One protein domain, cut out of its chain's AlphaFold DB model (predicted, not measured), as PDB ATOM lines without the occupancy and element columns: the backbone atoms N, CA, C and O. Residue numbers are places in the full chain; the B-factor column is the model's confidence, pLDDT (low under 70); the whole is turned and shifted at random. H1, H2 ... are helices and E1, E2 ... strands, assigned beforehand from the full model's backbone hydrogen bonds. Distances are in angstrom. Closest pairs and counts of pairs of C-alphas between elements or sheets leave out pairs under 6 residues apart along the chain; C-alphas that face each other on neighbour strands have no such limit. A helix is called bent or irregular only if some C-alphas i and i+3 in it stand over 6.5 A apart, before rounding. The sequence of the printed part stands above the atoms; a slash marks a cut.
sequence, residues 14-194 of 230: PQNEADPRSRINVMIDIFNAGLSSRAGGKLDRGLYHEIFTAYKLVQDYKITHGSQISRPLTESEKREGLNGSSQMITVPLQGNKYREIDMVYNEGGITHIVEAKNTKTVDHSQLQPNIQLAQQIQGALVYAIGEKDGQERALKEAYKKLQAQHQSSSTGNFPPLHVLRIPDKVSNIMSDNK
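What this domain is: This is residues 14 to 194 of the 230 residues of an uncharacterized protein of Fusarium oxysporum f. sp. cubense (UniProt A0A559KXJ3). A strongly twisted sheet of four strands, E3 to E6, forms the core, with H2 covering one face and H5 and H6 the other, three layers in all. H1 packs on H2 as a helical hairpin, and the two-stranded hairpin E1 and E2 runs on into E3 at an angle of 65 degrees, with the short H3 and H4 before it. The printed part has 181 residues, with six named helices and six named strands in the order H1 H2 H3 H4 E1 E2 E3 E4 H5 E5 H6 E6. The class is mixed, helices and strands; the four-stranded sheet, order E3 E4 E5 E6, is mixed, and E1 and E2 are antiparallel. The whole is compact, with a radius of gyration of the C-alphas of 17.3 A, and only just elongated, spanning 55 by 36 by 33 A.

Where its parts are: H1, residues 20 to 36, begins at C-alpha 20 (189.604, 256.383, 318.859) and is 24.5 A long; H2, residues 45 to 59, is 21.0 A. H3 is residues 75 to 79 and H4 residues 84 to 87. E1 is residues 89 to 93, E2 97 to 101, E3 103 to 107, and E4, 21.8 A long, 110 to 117. H5, residues 124 to 136, is 19.1 A, E5 is residues 140 to 146, and H6, residues 149 to 167, is 27.4 A. E6, residues 177 to 182, ends at C-alpha 182 (205.543, 247.439, 318.997). H4 and H5 are only just irregular: C-alphas 84 and 87 are 7.0 A apart, C-alphas 125 and 128 6.7 A.

How they stand to each other: E3 and E4 form an antiparallel hairpin, with N 112 and O 105 at 2.8 A. E4 and E5 are parallel, with N 115 and O 142 at 2.9 A, as are E5 and E6, with N 180 and O 143 at 2.9 A. E4, H5, E5 and E5, H6, E6 are strand-helix-strand units, parallel neighbour strands joined through a helix, with right-handed crossovers. H2 is on the sheet at a height of 7.8 A; H5 and H6 are on the opposite face, at 9.8 and 10.2 A. H5 and H6 only just touch, with 3 pairs of C-alphas within 8 A, the closest those of His 124 and Ala 158, 7.3 A. H1 touches H2 at a shallow tilt of 23 degrees, opposite ways, closest at the C-alphas of Ile 24 and Ile 51, 6.3 A. In the hairpin E1 and E2, N 91 and O 99 are 2.8 A apart. H3 and H4 are close but not clearly touching, the C-alphas of Lys 78 and Gly 84 being 8.0 A apart. Every O i to N i+4 pair is within hydrogen-bond range in H1, H2, H3 and H6, and 7 of 9 in H5; H4 is too short for such a pair.

The domain as a whole: The C-alphas of Arg 38 and Ser 170, the two farthest apart, are 56.5 A apart. The printed part has no cut, and the link from H2 to H3 is long. Mean pLDDT of the printed part is 84.0, with 31 residues under 70, among them 36 to 42, 118 to 125 and 184 to 191.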
ATOM      1  N   PRO A  14     185.663 264.810 324.009       88.75
ATOM      2  CA  PRO A  14     184.884 265.566 323.032       88.75
ATOM      3  C   PRO A  14     184.249 264.662 321.968       88.75
ATOM      4  O   PRO A  14     184.840 263.670 321.552       88.75
ATOM      5  N   GLN A  15     183.059 265.010 321.469       89.75
ATOM      6  CA  GLN A  15     182.326 264.148 320.529       89.75
ATOM      7  C   GLN A  15     183.116 263.839 319.242       89.75
ATOM      8  O   GLN A  15     183.023 262.737 318.706       89.75
ATOM      9  N   ASN A  16     183.928 264.782 318.763       88.38
ATOM     10  CA  ASN A  16     184.810 264.606 317.603       88.38
ATOM     11  C   ASN A  16     186.014 263.681 317.869       88.38
ATOM     12  O   ASN A  16     186.665 263.254 316.921       88.38
ATOM     13  N   GLU A  17     186.287 263.345 319.130       92.81
ATOM     14  CA  GLU A  17     187.312 262.393 319.568       92.81
ATOM     15  C   GLU A  17     186.721 261.076 320.104       92.81
ATOM     16  O   GLU A  17     187.464 260.211 320.565       92.81
ATOM     17  N   ALA A  18     185.395 260.891 320.049       93.81
ATOM     18  CA  ALA A  18     184.756 259.634 320.444       93.81
ATOM     19  C   ALA A  18     185.227 258.452 319.573       93.81
ATOM     20  O   ALA A  18     185.381 257.339 320.078       93.81
ATOM     21  N   ASP A  19     185.523 258.697 318.288       93.62
ATOM     22  CA  ASP A  19     186.278 257.752 317.458       93.62
ATOM     23  C   ASP A  19     187.732 257.691 317.963       93.62
ATOM     24  O   ASP A  19     188.428 258.716 317.945       93.62
ATOM     25  N   PRO A  20     188.234 256.511 318.378       94.12
ATOM     26  CA  PRO A  20     189.604 256.383 318.859       94.12
ATOM     27  C   PRO A  20     190.653 256.820 317.826       94.12
ATOM     28  O   PRO A  20     191.715 257.294 318.220       94.12
ATOM     29  N   ARG A  21     190.369 256.751 316.517       90.44
ATOM     30  CA  ARG A  21     191.281 257.248 315.470       90.44
ATOM     31  C   ARG A  21     191.431 258.757 315.512       90.44
ATOM     32  O   ARG A  21     192.549 259.253 315.434       90.44
ATOM     33  N   SER A  22     190.327 259.484 315.671       92.69
ATOM     34  CA  SER A  22     190.362 260.941 315.809       92.69
ATOM     35  C   SER A  22     191.173 261.351 317.030       92.69
ATOM     36  O   SER A  22     191.967 262.283 316.963       92.69
ATOM     37  N   ARG A  23     191.049 260.608 318.131       95.50
ATOM     38  CA  ARG A  23     191.849 260.856 319.330       95.50
ATOM     39  C   ARG A  23     193.338 260.563 319.133       95.50
ATOM     40  O   ARG A  23     194.169 261.352 319.575       95.50
ATOM     41  N   ILE A  24     193.681 259.486 318.422       93.75
ATOM     42  CA  ILE A  24     195.070 259.201 318.021       93.75
ATOM     43  C   ILE A  24     195.606 260.305 317.096       93.75
ATOM     44  O   ILE A  24     196.754 260.712 317.243       93.75
ATOM     45  N   ASN A  25     194.783 260.852 316.196       92.19
ATOM     46  CA  ASN A  25     195.178 261.976 315.343       92.19
ATOM     47  C   ASN A  25     195.544 263.221 316.160       92.19
ATOM     48  O   ASN A  25     196.545 263.861 315.859       92.19
ATOM     49  N   VAL A  26     194.826 263.505 317.251       94.19
ATOM     50  CA  VAL A  26     195.214 264.583 318.178       94.19
ATOM     51  C   VAL A  26     196.579 264.302 318.821       94.19
ATOM     52  O   VAL A  26     197.408 265.204 318.925       94.19
ATOM     53  N   MET A  27     196.859 263.056 319.220       93.88
ATOM     54  CA  MET A  27     198.182 262.679 319.744       93.88
ATOM     55  C   MET A  27     199.288 262.869 318.694       93.88
ATOM     56  O   MET A  27     200.364 263.367 319.023       93.88
ATOM     57  N   ILE A  28     199.015 262.517 317.433       90.44
ATOM     58  CA  ILE A  28     199.915 262.730 316.291       90.44
ATOM     59  C   ILE A  28     200.190 264.221 316.080       90.44
ATOM     60  O   ILE A  28     201.347 264.607 315.915       90.44
ATOM     61  N   ASP A  29     199.164 265.068 316.141       89.94
ATOM     62  CA  ASP A  29     199.316 266.517 316.002       89.94
ATOM     63  C   ASP A  29     200.183 267.100 317.125       89.94
ATOM     64  O   ASP A  29     201.088 267.895 316.861       89.94
ATOM     65  N   ILE A  30     199.974 266.655 318.371       90.81
ATOM     66  CA  ILE A  30     200.801 267.040 319.527       90.81
ATOM     67  C   ILE A  30     202.257 266.609 319.316       90.81
ATOM     68  O   ILE A  30     203.177 267.414 319.494       90.81
ATOM     69  N   PHE A  31     202.476 265.359 318.904       88.31
ATOM     70  CA  PHE A  31     203.805 264.825 318.619       88.31
ATOM     71  C   PHE A  31     204.513 265.643 317.527       88.31
ATOM     72  O   PHE A  31     205.633 266.122 317.726       88.31
ATOM     73  N   ASN A  32     203.838 265.880 316.400       85.12
ATOM     74  CA  ASN A  32     204.360 266.635 315.261       85.12
ATOM     75  C   ASN A  32     204.665 268.096 315.616       85.12
ATOM     76  O   ASN A  32     205.701 268.632 315.210       85.12
ATOM     77  N   ALA A  33     203.808 268.738 316.412       84.94
ATOM     78  CA  ALA A  33     204.049 270.089 316.905       84.94
ATOM     79  C   ALA A  33     205.347 270.157 317.727       84.94
ATOM     80  O   ALA A  33     206.158 271.065 317.517       84.94
ATOM     81  N   GLY A  34     205.599 269.157 318.581       82.56
ATOM     82  CA  GLY A  34     206.843 269.026 319.348       82.56
ATOM     83  C   GLY A  34     208.096 268.964 318.466       82.56
ATOM     84  O   GLY A  34     209.094 269.635 318.759       82.56
ATOM     85  N   LEU A  35     208.024 268.242 317.341       79.75
ATOM     86  CA  LEU A  35     209.114 268.153 316.360       79.75
ATOM     87  C   LEU A  35     209.381 269.484 315.640       79.75
ATOM     88  O   LEU A  35     210.529 269.823 315.360       79.75
ATOM     89  N   SER A  36     208.328 270.250 315.348       68.81
ATOM     90  CA  SER A  36     208.412 271.504 314.583       68.81
ATOM     91  C   SER A  36     208.937 272.712 315.377       68.81
ATOM     92  O   SER A  36     209.230 273.763 314.797       68.81
ATOM     93  N   SER A  37     209.074 272.593 316.702       69.25
ATOM     94  CA  SER A  37     209.543 273.693 317.550       69.25
ATOM     95  C   SER A  37     210.982 274.110 317.180       69.25
ATOM     96  O   SER A  37     211.896 273.291 317.099       69.25
ATOM     97  N   ARG A  38     211.178 275.416 316.915       49.09
ATOM     98  CA  ARG A  38     212.333 276.049 316.222       49.09
ATOM     99  C   ARG A  38     213.735 275.838 316.839       49.09
ATOM    100  O   ARG A  38     214.698 276.410 316.341       49.09
ATOM    101  N   ALA A  39     213.879 275.030 317.887       47.50
ATOM    102  CA  ALA A  39     215.125 274.798 318.625       47.50
ATOM    103  C   ALA A  39     215.580 273.322 318.602       47.50
ATOM    104  O   ALA A  39     216.114 272.820 319.588       47.50
ATOM    105  N   GLY A  40     215.362 272.626 317.480       54.16
ATOM    106  CA  GLY A  40     215.798 271.237 317.301       54.16
ATOM    107  C   GLY A  40     214.862 270.247 317.987       54.16
ATOM    108  O   GLY A  40     215.264 269.598 318.952       54.16
ATOM    109  N   GLY A  41     213.620 270.175 317.491       60.38
ATOM    110  CA  GLY A  41     212.527 269.353 318.011       60.38
ATOM    111  C   GLY A  41     212.984 268.051 318.659       60.38
ATOM    112  O   GLY A  41     213.615 267.197 318.031       60.38
ATOM    113  N   LYS A  42     212.682 267.914 319.952       67.81
ATOM    114  CA  LYS A  42     213.006 266.705 320.701       67.81
ATOM    115  C   LYS A  42     211.981 265.637 320.359       67.81
ATOM    116  O   LYS A  42     210.782 265.848 320.500       67.81
ATOM    117  N   LEU A  43     212.479 264.481 319.942       73.94
ATOM    118  CA  LEU A  43     211.667 263.294 319.736       73.94
ATOM    119  C   LEU A  43     211.129 262.795 321.085       73.94
ATOM    120  O   LEU A  43     211.895 262.260 321.893       73.94
ATOM    121  N   ASP A  44     209.820 262.925 321.299       82.06
ATOM    122  CA  ASP A  44     209.133 262.263 322.407       82.06
ATOM    123  C   ASP A  44     208.856 260.805 322.042       82.06
ATOM    124  O   ASP A  44     207.821 260.429 321.489       82.06
ATOM    125  N   ARG A  45     209.844 259.963 322.328       79.12
ATOM    126  CA  ARG A  45     209.735 258.527 322.086       79.12
ATOM    127  C   ARG A  45     208.657 257.866 322.960       79.12
ATOM    128  O   ARG A  45     208.192 256.798 322.589       79.12
ATOM    129  N   GLY A  46     208.291 258.448 324.107       84.62
ATOM    130  CA  GLY A  46     207.215 257.919 324.954       84.62
ATOM    131  C   GLY A  46     205.875 258.050 324.244       84.62
ATOM    132  O   GLY A  46     205.247 257.039 323.934       84.62
ATOM    133  N   LEU A  47     205.541 259.278 323.843       87.81
ATOM    134  CA  LEU A  47     204.313 259.563 323.101       87.81
ATOM    135  C   LEU A  47     204.242 258.796 321.771       87.81
ATOM    136  O   LEU A  47     203.184 258.299 321.399       87.81
ATOM    137  N   TYR A  48     205.367 258.637 321.067       85.75
ATOM    138  CA  TYR A  48     205.417 257.791 319.871       85.75
ATOM    139  C   TYR A  48     204.997 256.338 320.163       85.75
ATOM    140  O   TYR A  48     204.183 255.766 319.438       85.75
ATOM    141  N   HIS A  49     205.533 255.733 321.228       85.81
ATOM    142  CA  HIS A  49     205.194 254.358 321.616       85.81
ATOM    143  C   HIS A  49     203.720 254.225 322.015       85.81
ATOM    144  O   HIS A  49     203.076 253.241 321.646       85.81
ATOM    145  N   GLU A  50     203.163 255.222 322.702       91.38
ATOM    146  CA  GLU A  50     201.731 255.285 323.014       91.38
ATOM    147  C   GLU A  50     200.877 255.368 321.738       91.38
ATOM    148  O   GLU A  50     199.950 254.577 321.572       91.38
ATOM    149  N   ILE A  51     201.220 256.236 320.777       91.12
ATOM    150  CA  ILE A  51     200.495 256.357 319.495       91.12
ATOM    151  C   ILE A  51     200.437 255.010 318.766       91.12
ATOM    152  O   ILE A  51     199.366 254.572 318.338       91.12
ATOM    153  N   PHE A  52     201.572 254.322 318.643       87.88
ATOM    154  CA  PHE A  52     201.642 253.043 317.930       87.88
ATOM    155  C   PHE A  52     200.917 251.916 318.660       87.88
ATOM    156  O   PHE A  52     200.271 251.079 318.026       87.88
ATOM    157  N   THR A  53     200.986 251.911 319.990       91.12
ATOM    158  CA  THR A  53     200.236 250.968 320.823       91.12
ATOM    159  C   THR A  53     198.733 251.159 320.630       91.12
ATOM    160  O   THR A  53     198.025 250.189 320.355       91.12
ATOM    161  N   ALA A  54     198.251 252.405 320.690       93.50
ATOM    162  CA  ALA A  54     196.844 252.728 320.472       93.50
ATOM    163  C   ALA A  54     196.397 252.318 319.067       93.50
ATOM    164  O   ALA A  54     195.376 251.650 318.913       93.50
ATOM    165  N   TYR A  55     197.195 252.646 318.047       89.31
ATOM    166  CA  TYR A  55     196.920 252.263 316.667       89.31
ATOM    167  C   TYR A  55     196.770 250.748 316.512       89.31
ATOM    168  O   TYR A  55     195.773 250.283 315.957       89.31
ATOM    169  N   LYS A  56     197.711 249.968 317.058       88.94
ATOM    170  CA  LYS A  56     197.673 248.504 316.991       88.94
ATOM    171  C   LYS A  56     196.426 247.932 317.674       88.94
ATOM    172  O   LYS A  56     195.757 247.074 317.109       88.94
ATOM    173  N   LEU A  57     196.065 248.452 318.847       92.25
ATOM    174  CA  LEU A  57     194.876 248.015 319.583       92.25
ATOM    175  C   LEU A  57     193.556 248.413 318.904       92.25
ATOM    176  O   LEU A  57     192.572 247.685 319.024       92.25
ATOM    177  N   VAL A  58     193.519 249.534 318.179       91.12
ATOM    178  CA  VAL A  58     192.367 249.922 317.346       91.12
ATOM    179  C   VAL A  58     192.259 249.027 316.111       91.12
ATOM    180  O   VAL A  58     191.161 248.589 315.774       91.12
ATOM    181  N   GLN A  59     193.379 248.714 315.450       86.69
ATOM    182  CA  GLN A  59     193.403 247.776 314.319       86.69
ATOM    183  C   GLN A  59     192.932 246.375 314.715       86.69
ATOM    184  O   GLN A  59     192.187 245.746 313.969       86.69
ATOM    185  N   ASP A  60     193.330 245.911 315.899       87.44
ATOM    186  CA  ASP A  60     192.946 244.607 316.442       87.44
ATOM    187  C   ASP A  60     191.541 244.630 317.096       87.44
ATOM    188  O   ASP A  60     191.161 243.677 317.778       87.44
ATOM    189  N   TYR A  61     190.767 245.712 316.911       87.44
ATOM    190  CA  TYR A  61     189.405 245.914 317.433       87.44
ATOM    191  C   TYR A  61     189.268 245.799 318.965       87.44
ATOM    192  O   TYR A  61     188.186 245.515 319.479       87.44
ATOM    193  N   LYS A  62     190.345 246.047 319.721       93.38
ATOM    194  CA  LYS A  62     190.340 246.048 321.196       93.38
ATOM    195  C   LYS A  62     189.848 247.378 321.755       93.38
ATOM    196  O   LYS A  62     189.062 247.416 322.701       93.38
ATOM    197  N   ILE A  63     190.306 248.480 321.164       94.31
ATOM    198  CA  ILE A  63     189.866 249.832 321.510       94.31
ATOM    199  C   ILE A  63     188.825 250.286 320.492       94.31
ATOM    200  O   ILE A  63     189.082 250.301 319.291       94.31
ATOM    201  N   THR A  64     187.651 250.670 320.987       93.88
ATOM    202  CA  THR A  64     186.489 251.034 320.162       93.88
ATOM    203  C   THR A  64     185.980 252.448 320.431       93.88
ATOM    204  O   THR A  64     185.211 252.972 319.631       93.88
ATOM    205  N   HIS A  65     186.439 253.092 321.506       96.31
ATOM    206  CA  HIS A  65     186.062 254.454 321.872       96.31
ATOM    207  C   HIS A  65     187.278 255.268 322.333       96.31
ATOM    208  O   HIS A  65     188.158 254.742 323.012       96.31
ATOM    209  N   GLY A  66     187.317 256.565 322.022       95.81
ATOM    210  CA  GLY A  66     188.437 257.444 322.371       95.81
ATOM    211  C   GLY A  66     188.714 257.534 323.873       95.81
ATOM    212  O   GLY A  66     189.866 257.579 324.287       95.81
ATOM    213  N   SER A  67     187.694 257.455 324.727       96.81
ATOM    214  CA  SER A  67     187.894 257.498 326.188       96.81
ATOM    215  C   SER A  67     188.769 256.364 326.732       96.81
ATOM    216  O   SER A  67     189.278 256.472 327.840       96.81
ATOM    217  N   GLN A  68     188.978 255.298 325.962       97.81
ATOM    218  CA  GLN A  68     189.862 254.181 326.297       97.81
ATOM    219  C   GLN A  68     191.352 254.481 326.087       97.81
ATOM    220  O   GLN A  68     192.181 253.613 326.363       97.81
ATOM    221  N   ILE A  69     191.695 255.675 325.600       97.81
ATOM    222  CA  ILE A  69     193.062 256.130 325.340       97.81
ATOM    223  C   ILE A  69     193.308 257.406 326.152       97.81
ATOM    224  O   ILE A  69     192.565 258.382 326.035       97.81
ATOM    225  N   SER A  70     194.356 257.436 326.961       97.56
ATOM    226  CA  SER A  70     194.882 258.677 327.526       97.56
ATOM    227  C   SER A  70     195.614 259.473 326.462       97.56
ATOM    228  O   SER A  70     196.278 258.902 325.600       97.56
ATOM    229  N   ARG A  71     195.520 260.800 326.524       95.25
ATOM    230  CA  ARG A  71     196.359 261.663 325.690       95.25
ATOM    231  C   ARG A  71     196.817 262.906 326.442       95.25
ATOM    232  O   ARG A  71     196.091 263.390 327.311       95.25
ATOM    233  N   PRO A  72     197.953 263.499 326.042       94.25
ATOM    234  CA  PRO A  72     198.334 264.819 326.517       94.25
ATOM    235  C   PRO A  72     197.316 265.898 326.119       94.25
ATOM    236  O   PRO A  72     196.555 265.757 325.154       94.25
ATOM    237  N   LEU A  73     197.357 267.021 326.839       94.31
ATOM    238  CA  LEU A  73     196.639 268.232 326.448       94.31
ATOM    239  C   LEU A  73     197.244 268.850 325.183       94.31
ATOM    240  O   LEU A  73     198.467 268.956 325.039       94.31
ATOM    241  N   THR A  74     196.375 269.348 324.316       92.69
ATOM    242  CA  THR A  74     196.707 270.253 323.215       92.69
ATOM    243  C   THR A  74     197.127 271.630 323.741       92.69
ATOM    244  O   THR A  74     196.834 272.014 324.875       92.69
ATOM    245  N   GLU A  75     197.790 272.436 322.908       90.81
ATOM    246  CA  GLU A  75     198.178 273.803 323.284       90.81
ATOM    247  C   GLU A  75     196.982 274.745 323.503       90.81
ATOM    248  O   GLU A  75     197.089 275.718 324.247       90.81
ATOM    249  N   SER A  76     195.835 274.508 322.858       92.31
ATOM    250  CA  SER A  76     194.591 275.231 323.171       92.31
ATOM    251  C   SER A  76     194.086 274.873 324.565       92.31
ATOM    252  O   SER A  76     193.888 275.773 325.373       92.31
ATOM    253  N   GLU A  77     193.996 273.582 324.887       94.62
ATOM    254  CA  GLU A  77     193.534 273.104 326.198       94.62
ATOM    255  C   GLU A  77     194.442 273.589 327.342       94.62
ATOM    256  O   GLU A  77     193.961 273.991 328.401       94.62
ATOM    257  N   LYS A  78     195.765 273.624 327.120       93.50
ATOM    258  CA  LYS A  78     196.722 274.206 328.079       93.50
ATOM    259  C   LYS A  78     196.477 275.697 328.302       93.50
ATOM    260  O   LYS A  78     196.521 276.158 329.439       93.50
ATOM    261  N   ARG A  79     196.219 276.460 327.232       93.75
ATOM    262  CA  ARG A  79     195.935 277.906 327.313       93.75
ATOM    263  C   ARG A  79     194.598 278.208 327.982       93.75
ATOM    264  O   ARG A  79     194.479 279.240 328.631       93.75
ATOM    265  N   GLU A  80     193.628 277.309 327.859       94.31
ATOM    266  CA  GLU A  80     192.344 277.365 328.569       94.31
ATOM    267  C   GLU A  80     192.465 277.000 330.058       94.31
ATOM    268  O   GLU A  80     191.510 277.167 330.815       94.31
ATOM    269  N   GLY A  81     193.635 276.533 330.504       92.81
ATOM    270  CA  GLY A  81     193.881 276.175 331.898       92.81
ATOM    271  C   GLY A  81     193.260 274.840 332.307       92.81
ATOM    272  O   GLY A  81     193.015 274.630 333.498       92.81
ATOM    273  N   LEU A  82     192.999 273.933 331.356       91.75
ATOM    274  CA  LEU A  82     192.532 272.590 331.690       91.75
ATOM    275  C   LEU A  82     193.572 271.846 332.535       91.75
ATOM    276  O   LEU A  82     194.783 271.966 332.336       91.75
ATOM    277  N   ASN A  83     193.087 271.044 333.483       88.69
ATOM    278  CA  ASN A  83     193.950 270.206 334.306       88.69
ATOM    279  C   ASN A  83     194.635 269.141 333.432       88.69
ATOM    280  O   ASN A  83     193.982 268.541 332.575       88.69
ATOM    281  N   GLY A  84     195.921 268.873 333.676       82.62
ATOM    282  CA  GLY A  84     196.708 267.873 332.948       82.62
ATOM    283  C   GLY A  84     196.062 266.485 332.919       82.62
ATOM    284  O   GLY A  84     196.146 265.802 331.906       82.62
ATOM    285  N   SER A  85     195.329 266.108 333.971       88.50
ATOM    286  CA  SER A  85     194.625 264.821 334.048       88.50
ATOM    287  C   SER A  85     193.280 264.764 333.325       88.50
ATOM    288  O   SER A  85     192.691 263.690 333.236       88.50
ATOM    289  N   SER A  86     192.770 265.880 332.794       92.25
ATOM    290  CA  SER A  86     191.434 265.924 332.172       92.25
ATOM    291  C   SER A  86     191.300 265.034 330.932       92.25
ATOM    292  O   SER A  86     190.194 264.621 330.591       92.25
ATOM    293  N   GLN A  87     192.424 264.705 330.293       95.56
ATOM    294  CA  GLN A  87     192.496 263.833 329.121       95.56
ATOM    295  C   GLN A  87     193.145 262.474 329.421       95.56
ATOM    296  O   GLN A  87     193.420 261.707 328.496       95.56
ATOM    297  N   MET A  88     193.336 262.154 330.704       96.44
ATOM    298  CA  MET A  88     193.952 260.914 331.167       96.44
ATOM    299  C   MET A  88     192.901 259.967 331.752       96.44
ATOM    300  O   MET A  88     191.954 260.380 332.422       96.44
ATOM    301  N   ILE A  89     193.096 258.671 331.539       96.38
ATOM    302  CA  ILE A  89     192.448 257.607 332.297       96.38
ATOM    303  C   ILE A  89     193.127 257.559 333.656       96.38
ATOM    304  O   ILE A  89     194.350 257.427 333.742       96.38
ATOM    305  N   THR A  90     192.341 257.664 334.720       93.75
ATOM    306  CA  THR A  90     192.881 257.761 336.073       93.75
ATOM    307  C   THR A  90     192.332 256.693 336.998       93.75
ATOM    308  O   THR A  90     191.203 256.224 336.865       93.75
ATOM    309  N   VAL A  91     193.146 256.314 337.974       90.12
ATOM    310  CA  VAL A  91     192.737 255.480 339.100       90.12
ATOM    311  C   VAL A  91     192.997 256.250 340.387       90.12
ATOM    312  O   VAL A  91     194.156 256.568 340.672       90.12
ATOM    313  N   PRO A  92     191.957 256.550 341.180       87.44
ATOM    314  CA  PRO A  92     192.125 257.197 342.471       87.44
ATOM    315  C   PRO A  92     192.991 256.361 343.416       87.44
ATOM    316  O   PRO A  92     192.793 255.156 343.575       87.44
ATOM    317  N   LEU A  93     193.924 257.025 344.085       81.06
ATOM    318  CA  LEU A  93     194.731 256.489 345.174       81.06
ATOM    319  C   LEU A  93     194.347 257.191 346.486       81.06
ATOM    320  O   LEU A  93     193.650 258.208 346.501       81.06
ATOM    321  N   GLN A  94     194.819 256.672 347.620       77.44
ATOM    322  CA  GLN A  94     194.602 257.329 348.911       77.44
ATOM    323  C   GLN A  94     195.245 258.729 348.953       77.44
ATOM    324  O   GLN A  94     196.346 258.944 348.442       77.44
ATOM    325  N   GLY A  95     194.570 259.672 349.621       76.31
ATOM    326  CA  GLY A  95     195.107 261.005 349.913       76.31
ATOM    327  C   GLY A  95     195.134 261.965 348.720       76.31
ATOM    328  O   GLY A  95     196.161 262.596 348.489       76.31
ATOM    329  N   ASN A  96     194.026 262.077 347.973       76.81
ATOM    330  CA  ASN A  96     193.871 262.955 346.795       76.81
ATOM    331  C   ASN A  96     194.922 262.736 345.695       76.81
ATOM    332  O   ASN A  96     195.198 263.626 344.894       76.81
ATOM    333  N   LYS A  97     195.517 261.545 345.657       82.94
ATOM    334  CA  LYS A  97     196.434 261.129 344.603       82.94
ATOM    335  C   LYS A  97     195.668 260.309 343.582       82.94
ATOM    336  O   LYS A  97     194.643 259.709 343.892       82.94
ATOM    337  N   TYR A  98     196.193 260.248 342.377       87.00
ATOM    338  CA  TYR A  98     195.709 259.339 341.357       87.00
ATOM    339  C   TYR A  98     196.898 258.801 340.575       87.00
ATOM    340  O   TYR A  98     198.008 259.336 340.640       87.00
ATOM    341  N   ARG A  99     196.649 257.713 339.866       85.88
ATOM    342  CA  ARG A  99     197.558 257.157 338.880       85.88
ATOM    343  C   ARG A  99     196.967 257.333 337.494       85.88
ATOM    344  O   ARG A  99     195.761 257.185 337.344       85.88
ATOM    345  N   GLU A 100     197.812 257.611 336.515       91.12
ATOM    346  CA  GLU A 100     197.442 257.664 335.101       91.12
ATOM    347  C   GLU A 100     197.736 256.314 334.440       91.12
ATOM    348  O   GLU A 100     198.706 255.642 334.800       91.12
ATOM    349  N   ILE A 101     196.860 255.903 333.527       92.50
ATOM    350  CA  ILE A 101     196.985 254.682 332.723       92.50
ATOM    351  C   ILE A 101     196.987 255.089 331.259       92.50
ATOM    352  O   ILE A 101     196.152 255.901 330.874       92.50
ATOM    353  N   ASP A 102     197.836 254.492 330.429       95.06
ATOM    354  CA  ASP A 102     197.911 254.863 329.015       95.06
ATOM    355  C   ASP A 102     196.636 254.463 328.265       95.06
ATOM    356  O   ASP A 102     196.011 255.299 327.614       95.06
ATOM    357  N   MET A 103     196.213 253.195 328.343       96.94
ATOM    358  CA  MET A 103     194.978 252.727 327.693       96.94
ATOM    359  C   MET A 103     194.286 251.630 328.501       96.94
ATOM    360  O   MET A 103     194.917 250.899 329.266       96.94
ATOM    361  N   VAL A 104     192.977 251.478 328.300       96.62
ATOM    362  CA  VAL A 104     192.180 250.415 328.929       96.62
ATOM    363  C   VAL A 104     191.180 249.836 327.936       96.62
ATOM    364  O   VAL A 104     190.421 250.567 327.302       96.62
ATOM    365  N   TYR A 105     191.116 248.511 327.829       96.25
ATOM    366  CA  TYR A 105     190.083 247.843 327.033       96.25
ATOM    367  C   TYR A 105     189.452 246.660 327.754       96.25
ATOM    368  O   TYR A 105     189.998 246.144 328.722       96.25
ATOM    369  N   ASN A 106     188.278 246.239 327.285       93.75
ATOM    370  CA  ASN A 106     187.591 245.059 327.795       93.75
ATOM    371  C   ASN A 106     187.563 243.984 326.717       93.75
ATOM    372  O   ASN A 106     187.133 244.236 325.595       93.75
ATOM    373  N   GLU A 107     187.988 242.780 327.073       92.31
ATOM    374  CA  GLU A 107     187.936 241.612 326.203       92.31
ATOM    375  C   GLU A 107     187.443 240.414 327.009       92.31
ATOM    376  O   GLU A 107     187.978 240.115 328.073       92.31
ATOM    377  N   GLY A 108     186.394 239.742 326.525       88.31
ATOM    378  CA  GLY A 108     185.859 238.547 327.185       88.31
ATOM    379  C   GLY A 108     185.388 238.783 328.626       88.31
ATOM    380  O   GLY A 108     185.457 237.872 329.444       88.31
ATOM    381  N   GLY A 109     184.956 240.005 328.957       88.50
ATOM    382  CA  GLY A 109     184.585 240.394 330.325       88.50
ATOM    383  C   GLY A 109     185.769 240.718 331.244       88.50
ATOM    384  O   GLY A 109     185.550 240.994 332.419       88.50
ATOM    385  N   ILE A 110     187.002 240.719 330.726       92.19
ATOM    386  CA  ILE A 110     188.222 241.048 331.469       92.19
ATOM    387  C   ILE A 110     188.708 242.439 331.062       92.19
ATOM    388  O   ILE A 110     188.963 242.711 329.883       92.19
ATOM    389  N   THR A 111     188.888 243.312 332.050       94.38
ATOM    390  CA  THR A 111     189.509 244.624 331.852       94.38
ATOM    391  C   THR A 111     191.025 244.485 331.749       94.38
ATOM    392  O   THR A 111     191.677 243.984 332.662       94.38
ATOM    393  N   HIS A 112     191.591 244.955 330.646       96.06
ATOM    394  CA  HIS A 112     193.019 244.975 330.367       96.06
ATOM    395  C   HIS A 112     193.560 246.391 330.557       96.06
ATOM    396  O   HIS A 112     193.101 247.329 329.903       96.06
ATOM    397  N   ILE A 113     194.547 246.536 331.438       94.69
ATOM    398  CA  ILE A 113     195.300 247.776 331.654       94.69
ATOM    399  C   ILE A 113     196.523 247.739 330.750       94.69
ATOM    400  O   ILE A 113     197.330 246.811 330.848       94.69
ATOM    401  N   VAL A 114     196.661 248.736 329.883       95.19
ATOM    402  CA  VAL A 114     197.750 248.823 328.911       95.19
ATOM    403  C   VAL A 114     198.734 249.901 329.323       95.19
ATOM    404  O   VAL A 114     198.343 251.022 329.643       95.19
ATOM    405  N   GLU A 115     200.013 249.553 329.264       92.19
ATOM    406  CA  GLU A 115     201.131 250.437 329.570       92.19
ATOM    407  C   GLU A 115     202.160 250.367 328.441       92.19
ATOM    408  O   GLU A 115     202.756 249.311 328.190       92.19
ATOM    409  N   ALA A 116     202.370 251.486 327.753       87.56
ATOM    410  CA  ALA A 116     203.348 251.633 326.689       87.56
ATOM    411  C   ALA A 116     204.708 252.016 327.288       87.56
ATOM    412  O   ALA A 116     204.886 253.058 327.918       87.56
ATOM    413  N   LYS A 117     205.707 251.145 327.122       81.12
ATOM    414  CA  LYS A 117     207.049 251.326 327.688       81.12
ATOM    415  C   LYS A 117     208.098 251.394 326.589       81.12
ATOM    416  O   LYS A 117     208.496 250.400 325.992       81.12
ATOM    417  N   ASN A 118     208.621 252.600 326.421       63.81
ATOM    418  CA  ASN A 118     209.680 252.940 325.474       63.81
ATOM    419  C   ASN A 118     211.111 252.690 326.031       63.81
ATOM    420  O   ASN A 118     212.089 252.613 325.287       63.81
ATOM    421  N   THR A 119     211.301 252.552 327.350       55.81
ATOM    422  CA  THR A 119     212.652 252.531 327.947       55.81
ATOM    423  C   THR A 119     213.335 251.159 327.937       55.81
ATOM    424  O   THR A 119     212.726 250.113 328.134       55.81
ATOM    425  N   LYS A 120     214.668 251.163 327.759       51.47
ATOM    426  CA  LYS A 120     215.555 249.975 327.823       51.47
ATOM    427  C   LYS A 120     215.484 249.221 329.157       51.47
ATOM    428  O   LYS A 120     215.830 248.046 329.210       51.47
ATOM    429  N   THR A 121     215.063 249.896 330.216       48.66
ATOM    430  CA  THR A 121     214.789 249.309 331.520       48.66
ATOM    431  C   THR A 121     213.287 249.144 331.653       48.66
ATOM    432  O   THR A 121     212.545 250.118 331.519       48.66
ATOM    433  N   VAL A 122     212.844 247.916 331.919       53.81
ATOM    434  CA  VAL A 122     211.516 247.692 332.486       53.81
ATOM    435  C   VAL A 122     211.521 248.443 333.803       53.81
ATOM    436  O   VAL A 122     212.237 248.058 334.725       53.81
ATOM    437  N   ASP A 123     210.812 249.566 333.863       60.28
ATOM    438  CA  ASP A 123     210.692 250.312 335.102       60.28
ATOM    439  C   ASP A 123     209.892 249.463 336.095       60.28
ATOM    440  O   ASP A 123     208.657 249.411 336.083       60.28
ATOM    441  N   HIS A 124     210.623 248.723 336.928       62.16
ATOM    442  CA  HIS A 124     210.057 247.857 337.952       62.16
ATOM    443  C   HIS A 124     209.221 248.650 338.964       62.16
ATOM    444  O   HIS A 124     208.364 248.049 339.614       62.16
ATOM    445  N   SER A 125     209.419 249.974 339.066       68.44
ATOM    446  CA  SER A 125     208.661 250.824 339.986       68.44
ATOM    447  C   SER A 125     207.167 250.863 339.657       68.44
ATOM    448  O   SER A 125     206.353 251.002 340.566       68.44
ATOM    449  N   GLN A 126     206.789 250.653 338.391       77.62
ATOM    450  CA  GLN A 126     205.389 250.681 337.954       77.62
ATOM    451  C   GLN A 126     204.758 249.288 337.813       77.62
ATOM    452  O   GLN A 126     203.533 249.167 337.846       77.62
ATOM    453  N   LEU A 127     205.562 248.220 337.712       86.06
ATOM    454  CA  LEU A 127     205.057 246.851 337.532       86.06
ATOM    455  C   LEU A 127     204.271 246.341 338.746       86.06
ATOM    456  O   LEU A 127     203.169 245.822 338.589       86.06
ATOM    457  N   GLN A 128     204.808 246.498 339.959       86.56
ATOM    458  CA  GLN A 128     204.116 246.056 341.173       86.56
ATOM    459  C   GLN A 128     202.809 246.837 341.427       86.56
ATOM    460  O   GLN A 128     201.788 246.185 341.665       86.56
ATOM    461  N   PRO A 129     202.770 248.182 341.312       85.56
ATOM    462  CA  PRO A 129     201.512 248.930 341.356       85.56
ATOM    463  C   PRO A 129     200.495 248.495 340.294       85.56
ATOM    464  O   PRO A 129     199.299 248.447 340.574       85.56
ATOM    465  N   ASN A 130     200.948 248.139 339.086       87.81
ATOM    466  CA  ASN A 130     200.079 247.607 338.034       87.81
ATOM    467  C   ASN A 130     199.457 246.271 338.405       87.81
ATOM    468  O   ASN A 130     198.254 246.092 338.242       87.81
ATOM    469  N   ILE A 131     200.254 245.359 338.951       89.56
ATOM    470  CA  ILE A 131     199.757 244.073 339.440       89.56
ATOM    471  C   ILE A 131     198.697 244.297 340.518       89.56
ATOM    472  O   ILE A 131     197.609 243.741 340.414       89.56
ATOM    473  N   GLN A 132     198.965 245.153 341.506       86.94
ATOM    474  CA  GLN A 132     198.005 245.442 342.576       86.94
ATOM    475  C   GLN A 132     196.689 246.008 342.038       86.94
ATOM    476  O   GLN A 132     195.616 245.592 342.467       86.94
ATOM    477  N   LEU A 133     196.765 246.925 341.073       87.12
ATOM    478  CA  LEU A 133     195.582 247.475 340.430       87.12
ATOM    479  C   LEU A 133     194.804 246.400 339.657       87.12
ATOM    480  O   LEU A 133     193.600 246.262 339.852       87.12
ATOM    481  N   ALA A 134     195.484 245.612 338.821       89.81
ATOM    482  CA  ALA A 134     194.855 244.537 338.061       89.81
ATOM    483  C   ALA A 134     194.199 243.496 338.986       89.81
ATOM    484  O   ALA A 134     193.112 243.017 338.687       89.81
ATOM    485  N   GLN A 135     194.784 243.207 340.152       88.38
ATOM    486  CA  GLN A 135     194.155 242.358 341.170       88.38
ATOM    487  C   GLN A 135     192.874 242.965 341.737       88.38
ATOM    488  O   GLN A 135     191.871 242.264 341.868       88.38
ATOM    489  N   GLN A 136     192.890 244.261 342.063       85.00
ATOM    490  CA  GLN A 136     191.730 244.962 342.623       85.00
ATOM    491  C   GLN A 136     190.539 244.965 341.666       85.00
ATOM    492  O   GLN A 136     189.408 244.777 342.109       85.00
ATOM    493  N   ILE A 137     190.791 245.143 340.367       86.25
ATOM    494  CA  ILE A 137     189.740 245.152 339.339       86.25
ATOM    495  C   ILE A 137     189.467 243.768 338.736       86.25
ATOM    496  O   ILE A 137     188.660 243.664 337.818       86.25
ATOM    497  N   GLN A 138     190.150 242.719 339.214       88.31
ATOM    498  CA  GLN A 138     190.109 241.364 338.641       88.31
ATOM    499  C   GLN A 138     190.409 241.337 337.128       88.31
ATOM    500  O   GLN A 138     189.803 240.591 336.360       88.31
ATOM    501  N   GLY A 139     191.344 242.182 336.703       91.50
ATOM    502  CA  GLY A 139     191.724 242.403 335.317       91.50
ATOM    503  C   GLY A 139     193.050 241.753 334.924       91.50
ATOM    504  O   GLY A 139     193.612 240.910 335.628       91.50
ATOM    505  N   ALA A 140     193.561 242.195 333.782       94.25
ATOM    506  CA  ALA A 140     194.795 241.745 333.157       94.25
ATOM    507  C   ALA A 140     195.736 242.923 332.871       94.25
ATOM    508  O   ALA A 140     195.312 244.077 332.774       94.25
ATOM    509  N   LEU A 141     197.021 242.623 332.704       94.38
ATOM    510  CA  LEU A 141     198.043 243.588 332.311       94.38
ATOM    511  C   LEU A 141     198.471 243.363 330.870       94.38
ATOM    512  O   LEU A 141     198.711 242.231 330.456       94.38
ATOM    513  N   VAL A 142     198.653 244.451 330.134       94.75
ATOM    514  CA  VAL A 142     199.250 244.464 328.802       94.75
ATOM    515  C   VAL A 142     200.405 245.448 328.829       94.75
ATOM    516  O   VAL A 142     200.220 246.637 329.062       94.75
ATOM    517  N   TYR A 143     201.611 244.959 328.580       92.38
ATOM    518  CA  TYR A 143     202.772 245.821 328.401       92.38
ATOM    519  C   TYR A 143     203.109 245.886 326.923       92.38
ATOM    520  O   TYR A 143     203.472 244.870 326.322       92.38
ATOM    521  N   ALA A 144     202.984 247.078 326.350       89.19
ATOM    522  CA  ALA A 144     203.436 247.351 325.001       89.19
ATOM    523  C   ALA A 144     204.905 247.772 325.053       89.19
ATOM    524  O   ALA A 144     205.249 248.791 325.651       89.19
ATOM    525  N   ILE A 145     205.784 246.943 324.496       86.50
ATOM    526  CA  ILE A 145     207.239 247.124 324.548       86.50
ATOM    527  C   ILE A 145     207.822 247.113 323.139       86.50
ATOM    528  O   ILE A 145     207.246 246.525 322.222       86.50
ATOM    529  N   GLY A 146     208.993 247.724 322.973       77.62
ATOM    530  CA  GLY A 146     209.713 247.677 321.704       77.62
ATOM    531  C   GLY A 146     210.114 246.248 321.314       77.62
ATOM    532  O   GLY A 146     210.334 245.399 322.178       77.62
ATOM    533  N   GLU A 147     210.293 245.993 320.016       72.38
ATOM    534  CA  GLU A 147     210.781 244.722 319.427       72.38
ATOM    535  C   GLU A 147     212.241 244.348 319.792       72.38
ATOM    536  O   GLU A 147     212.982 243.771 318.999       72.38
ATOM    537  N   LYS A 148     212.704 244.678 320.998       70.75
ATOM    538  CA  LYS A 148     214.018 244.286 321.513       70.75
ATOM    539  C   LYS A 148     213.856 243.137 322.498       70.75
ATOM    540  O   LYS A 148     213.335 243.330 323.595       70.75
ATOM    541  N   ASP A 149     214.412 241.975 322.159       64.69
ATOM    542  CA  ASP A 149     214.291 240.731 322.940       64.69
ATOM    543  C   ASP A 149     214.678 240.867 324.428       64.69
ATOM    544  O   ASP A 149     214.143 240.172 325.295       64.69
ATOM    545  N   GLY A 150     215.580 241.796 324.762       77.88
ATOM    546  CA  GLY A 150     216.007 242.035 326.142       77.88
ATOM    547  C   GLY A 150     214.914 242.585 327.069       77.88
ATOM    548  O   GLY A 150     214.916 242.253 328.256       77.88
ATOM    549  N   GLN A 151     213.981 243.395 326.554       79.25
ATOM    550  CA  GLN A 151     212.935 244.030 327.370       79.25
ATOM    551  C   GLN A 151     211.884 243.017 327.819       79.25
ATOM    552  O   GLN A 151     211.530 242.972 328.997       79.25
ATOM    553  N   GLU A 152     211.431 242.161 326.901       85.94
ATOM    554  CA  GLU A 152     210.430 241.140 327.207       85.94
ATOM    555  C   GLU A 152     210.939 240.165 328.265       85.94
ATOM    556  O   GLU A 152     210.232 239.857 329.226       85.94
ATOM    557  N   ARG A 153     212.188 239.707 328.114       85.56
ATOM    558  CA  ARG A 153     212.816 238.806 329.080       85.56
ATOM    559  C   ARG A 153     212.881 239.446 330.465       85.56
ATOM    560  O   ARG A 153     212.442 238.827 331.431       85.56
ATOM    561  N   ALA A 154     213.367 240.685 330.560       84.56
ATOM    562  CA  ALA A 154     213.452 241.404 331.831       84.56
ATOM    563  C   ALA A 154     212.071 241.594 332.487       84.56
ATOM    564  O   ALA A 154     211.933 241.438 333.702       84.56
ATOM    565  N   LEU A 155     211.037 241.879 331.689       87.56
ATOM    566  CA  LEU A 155     209.664 242.038 332.166       87.56
ATOM    567  C   LEU A 155     209.121 240.718 332.719       87.56
ATOM    568  O   LEU A 155     208.623 240.680 333.845       87.56
ATOM    569  N   LYS A 156     209.263 239.628 331.958       88.88
ATOM    570  CA  LYS A 156     208.812 238.289 332.359       88.88
ATOM    571  C   LYS A 156     209.535 237.792 333.610       88.88
ATOM    572  O   LYS A 156     208.897 237.217 334.489       88.88
ATOM    573  N   GLU A 157     210.838 238.037 333.731       89.31
ATOM    574  CA  GLU A 157     211.614 237.681 334.925       89.31
ATOM    575  C   GLU A 157     211.150 238.449 336.168       89.31
ATOM    576  O   GLU A 157     210.965 237.849 337.228       89.31
ATOM    577  N   ALA A 158     210.921 239.759 336.051       88.56
ATOM    578  CA  ALA A 158     210.420 240.574 337.157       88.56
ATOM    579  C   ALA A 158     208.998 240.179 337.570       88.56
ATOM    580  O   ALA A 158     208.724 240.005 338.758       88.56
ATOM    581  N   TYR A 159     208.118 239.960 336.593       90.50
ATOM    582  CA  TYR A 159     206.759 239.481 336.823       90.50
ATOM    583  C   TYR A 159     206.756 238.114 337.526       90.50
ATOM    584  O   TYR A 159     206.050 237.939 338.519       90.50
ATOM    585  N   LYS A 160     207.612 237.172 337.104       90.88
ATOM    586  CA  LYS A 160     207.754 235.855 337.750       90.88
ATOM    587  C   LYS A 160     208.235 235.960 339.201       90.88
ATOM    588  O   LYS A 160     207.742 235.228 340.058       90.88
ATOM    589  N   LYS A 161     209.174 236.867 339.499       89.44
ATOM    590  CA  LYS A 161     209.631 237.120 340.880       89.44
ATOM    591  C   LYS A 161     208.486 237.618 341.768       89.44
ATOM    592  O   LYS A 161     208.308 237.097 342.865       89.44
ATOM    593  N   LEU A 162     207.689 238.567 341.276       89.00
ATOM    594  CA  LEU A 162     206.518 239.090 341.992       89.00
ATOM    595  C   LEU A 162     205.429 238.019 342.163       89.00
ATOM    596  O   LEU A 162     204.832 237.910 343.231       89.00
ATOM    597  N   GLN A 163     205.220 237.172 341.152       89.88
ATOM    598  CA  GLN A 163     204.284 236.049 341.223       89.88
ATOM    599  C   GLN A 163     204.678 235.038 342.308       89.88
ATOM    600  O   GLN A 163     203.825 234.591 343.073       89.88
ATOM    601  N   ALA A 164     205.966 234.695 342.413       87.44
ATOM    602  CA  ALA A 164     206.460 233.775 343.438       87.44
ATOM    603  C   ALA A 164     206.263 234.334 344.861       87.44
ATOM    604  O   ALA A 164     205.833 233.604 345.752       87.44
ATOM    605  N   GLN A 165     206.505 235.634 345.064       85.06
ATOM    606  CA  GLN A 165     206.241 236.320 346.340       85.06
ATOM    607  C   GLN A 165     204.747 236.352 346.696       85.06
ATOM    608  O   GLN A 165     204.378 236.297 347.867       85.06
ATOM    609  N   HIS A 166     203.875 236.423 345.691       82.31
ATOM    610  CA  HIS A 166     202.429 236.393 345.888       82.31
ATOM    611  C   HIS A 166     201.908 235.001 346.280       82.31
ATOM    612  O   HIS A 166     201.025 234.869 347.124       82.31
ATOM    613  N   GLN A 167     202.449 233.931 345.692       74.44
ATOM    614  CA  GLN A 167     202.025 232.562 346.019       74.44
ATOM    615  C   GLN A 167     202.279 232.201 347.490       74.44
ATOM    616  O   GLN A 167     201.528 231.412 348.061       74.44
ATOM    617  N   SER A 168     203.267 232.826 348.133       65.50
ATOM    618  CA  SER A 168     203.526 232.652 349.565       65.50
ATOM    619  C   SER A 168     202.573 233.417 350.498       65.50
ATOM    620  O   SER A 168     202.656 233.216 351.704       65.50
ATOM    621  N   SER A 169     201.682 234.282 349.986       64.25
ATOM    622  CA  SER A 169     200.792 235.150 350.791       64.25
ATOM    623  C   SER A 169     199.281 234.877 350.632       64.25
ATOM    624  O   SER A 169     198.458 235.592 351.205       64.25
ATOM    625  N   SER A 170     198.904 233.818 349.904       54.53
ATOM    626  CA  SER A 170     197.580 233.155 349.938       54.53
ATOM    627  C   SER A 170     196.326 233.992 349.622       54.53
ATOM    628  O   SER A 170     195.224 233.564 349.965       54.53
ATOM    629  N   THR A 171     196.423 235.154 348.968       57.28
ATOM    630  CA  THR A 171     195.246 236.018 348.740       57.28
ATOM    631  C   THR A 171     195.044 236.381 347.267       57.28
ATOM    632  O   THR A 171     195.663 237.292 346.742       57.28
ATOM    633  N   GLY A 172     194.113 235.685 346.602       65.56
ATOM    634  CA  GLY A 172     193.600 236.049 345.274       65.56
ATOM    635  C   GLY A 172     194.368 235.477 344.077       65.56
ATOM    636  O   GLY A 172     195.395 234.816 344.214       65.56
ATOM    637  N   ASN A 173     193.836 235.721 342.878       82.00
ATOM    638  CA  ASN A 173     194.493 235.341 341.630       82.00
ATOM    639  C   ASN A 173     195.549 236.383 341.254       82.00
ATOM    640  O   ASN A 173     195.334 237.590 341.381       82.00
ATOM    641  N   PHE A 174     196.698 235.913 340.774       89.50
ATOM    642  CA  PHE A 174     197.706 236.791 340.189       89.50
ATOM    643  C   PHE A 174     197.262 237.168 338.764       89.50
ATOM    644  O   PHE A 174     196.918 236.262 337.998       89.50
ATOM    645  N   PRO A 175     197.219 238.463 338.412       92.06
ATOM    646  CA  PRO A 175     196.591 238.927 337.181       92.06
ATOM    647  C   PRO A 175     197.459 238.534 335.986       92.06
ATOM    648  O   PRO A 175     198.670 238.711 336.070       92.06
ATOM    649  N   PRO A 176     196.891 238.029 334.879       94.31
ATOM    650  CA  PRO A 176     197.678 237.617 333.723       94.31
ATOM    651  C   PRO A 176     198.428 238.802 333.098       94.31
ATOM    652  O   PRO A 176     197.948 239.937 333.100       94.31
ATOM    653  N   LEU A 177     199.607 238.516 332.538       93.50
ATOM    654  CA  LEU A 177     200.431 239.474 331.804       93.50
ATOM    655  C   LEU A 177     200.495 239.095 330.324       93.50
ATOM    656  O   LEU A 177     200.962 238.013 329.966       93.50
ATOM    657  N   HIS A 178     200.117 240.043 329.479       93.50
ATOM    658  CA  HIS A 178     200.264 240.006 328.035       93.50
ATOM    659  C   HIS A 178     201.361 240.978 327.610       93.50
ATOM    660  O   HIS A 178     201.525 242.059 328.180       93.50
ATOM    661  N   VAL A 179     202.115 240.593 326.586       90.44
ATOM    662  CA  VAL A 179     203.148 241.439 325.993       90.44
ATOM    663  C   VAL A 179     202.735 241.743 324.565       90.44
ATOM    664  O   VAL A 179     202.564 240.826 323.764       90.44
ATOM    665  N   LEU A 180     202.581 243.027 324.263       88.69
ATOM    666  CA  LEU A 180     202.358 243.523 322.913       88.69
ATOM    667  C   LEU A 180     203.687 244.063 322.382       88.69
ATOM    668  O   LEU A 180     204.276 244.966 322.969       88.69
ATOM    669  N   ARG A 181     204.189 243.496 321.287       83.88
ATOM    670  CA  ARG A 181     205.414 243.991 320.652       83.88
ATOM    671  C   ARG A 181     205.060 245.112 319.682       83.88
ATOM    672  O   ARG A 181     204.204 244.925 318.820       83.88
ATOM    673  N   ILE A 182     205.717 246.256 319.837       79.31
ATOM    674  CA  ILE A 182     205.543 247.439 318.997       79.31
ATOM    675  C   ILE A 182     206.851 247.714 318.243       79.31
ATOM    676  O   ILE A 182     207.922 247.692 318.861       79.31
ATOM    677  N   PRO A 183     206.799 247.997 316.928       71.25
ATOM    678  CA  PRO A 183     207.987 248.335 316.155       71.25
ATOM    679  C   PRO A 183     208.760 249.515 316.762       71.25
ATOM    680  O   PRO A 183     208.257 250.634 316.837       71.25
ATOM    681  N   ASP A 184     210.015 249.270 317.146       65.19
ATOM    682  CA  ASP A 184     210.932 250.266 317.739       65.19
ATOM    683  C   ASP A 184     212.095 250.606 316.787       65.19
ATOM    684  O   ASP A 184     213.182 251.031 317.199       65.19
ATOM    685  N   LYS A 185     211.918 250.358 315.482       63.25
ATOM    686  CA  LYS A 185     212.949 250.679 314.493       63.25
ATOM    687  C   LYS A 185     213.108 252.195 314.432       63.25
ATOM    688  O   LYS A 185     212.177 252.914 314.089       63.25
ATOM    689  N   VAL A 186     214.319 252.678 314.716       55.28
ATOM    690  CA  VAL A 186     214.665 254.107 314.629       55.28
ATOM    691  C   VAL A 186     214.392 254.661 313.223       55.28
ATOM    692  O   VAL A 186     214.021 255.820 313.096       55.28
ATOM    693  N   SER A 187     214.486 253.829 312.181       55.06
ATOM    694  CA  SER A 187     214.103 254.183 310.807       55.06
ATOM    695  C   SER A 187     212.627 254.551 310.650       55.06
ATOM    696  O   SER A 187     212.284 255.296 309.745       55.06
ATOM    697  N   ASN A 188     211.749 254.063 311.530       61.00
ATOM    698  CA  ASN A 188     210.324 254.392 311.492       61.00
ATOM    699  C   ASN A 188     210.057 255.804 312.036       61.00
ATOM    700  O   ASN A 188     208.985 256.350 311.802       61.00
ATOM    701  N   ILE A 189     211.023 256.392 312.755       63.09
ATOM    702  CA  ILE A 189     210.871 257.683 313.448       63.09
ATOM    703  C   ILE A 189     211.920 258.718 313.068       63.09
ATOM    704  O   ILE A 189     211.788 259.870 313.466       63.09
ATOM    705  N   MET A 190     212.948 258.333 312.311       60.34
ATOM    706  CA  MET A 190     214.028 259.207 311.861       60.34
ATOM    707  C   MET A 190     214.270 259.032 310.356       60.34
ATOM    708  O   MET A 190     214.394 257.908 309.880       60.34
ATOM    709  N   SER A 191     214.436 260.145 309.640       67.44
ATOM    710  CA  SER A 191     214.927 260.229 308.257       67.44
ATOM    711  C   SER A 191     216.085 261.225 308.217       67.44
ATOM    712  O   SER A 191     215.999 262.294 308.820       67.44
ATOM    713  N   ASP A 192     217.209 260.852 307.598       70.69
ATOM    714  CA  ASP A 192     218.435 261.666 307.539       70.69
ATOM    715  C   ASP A 192     218.874 262.234 308.905       70.69
ATOM    716  O   ASP A 192     219.244 263.402 309.042       70.69
ATOM    717  N   ASN A 193     218.804 261.399 309.951       65.25
ATOM    718  CA  ASN A 193     219.078 261.759 311.351       65.25
ATOM    719  C   ASN A 193     218.175 262.864 311.936       65.25
ATOM    720  O   ASN A 193     218.493 263.423 312.989       65.25
ATOM    721  N   LYS A 194     217.023 263.142 311.320       64.38
ATOM    722  CA  LYS A 194     215.987 264.051 311.826       64.38
ATOM    723  C   LYS A 194     214.695 263.286 312.131       64.38
ATOM    724  O   LYS A 194     214.361 262.370 311.385       64.38
TER     725      LYS A 194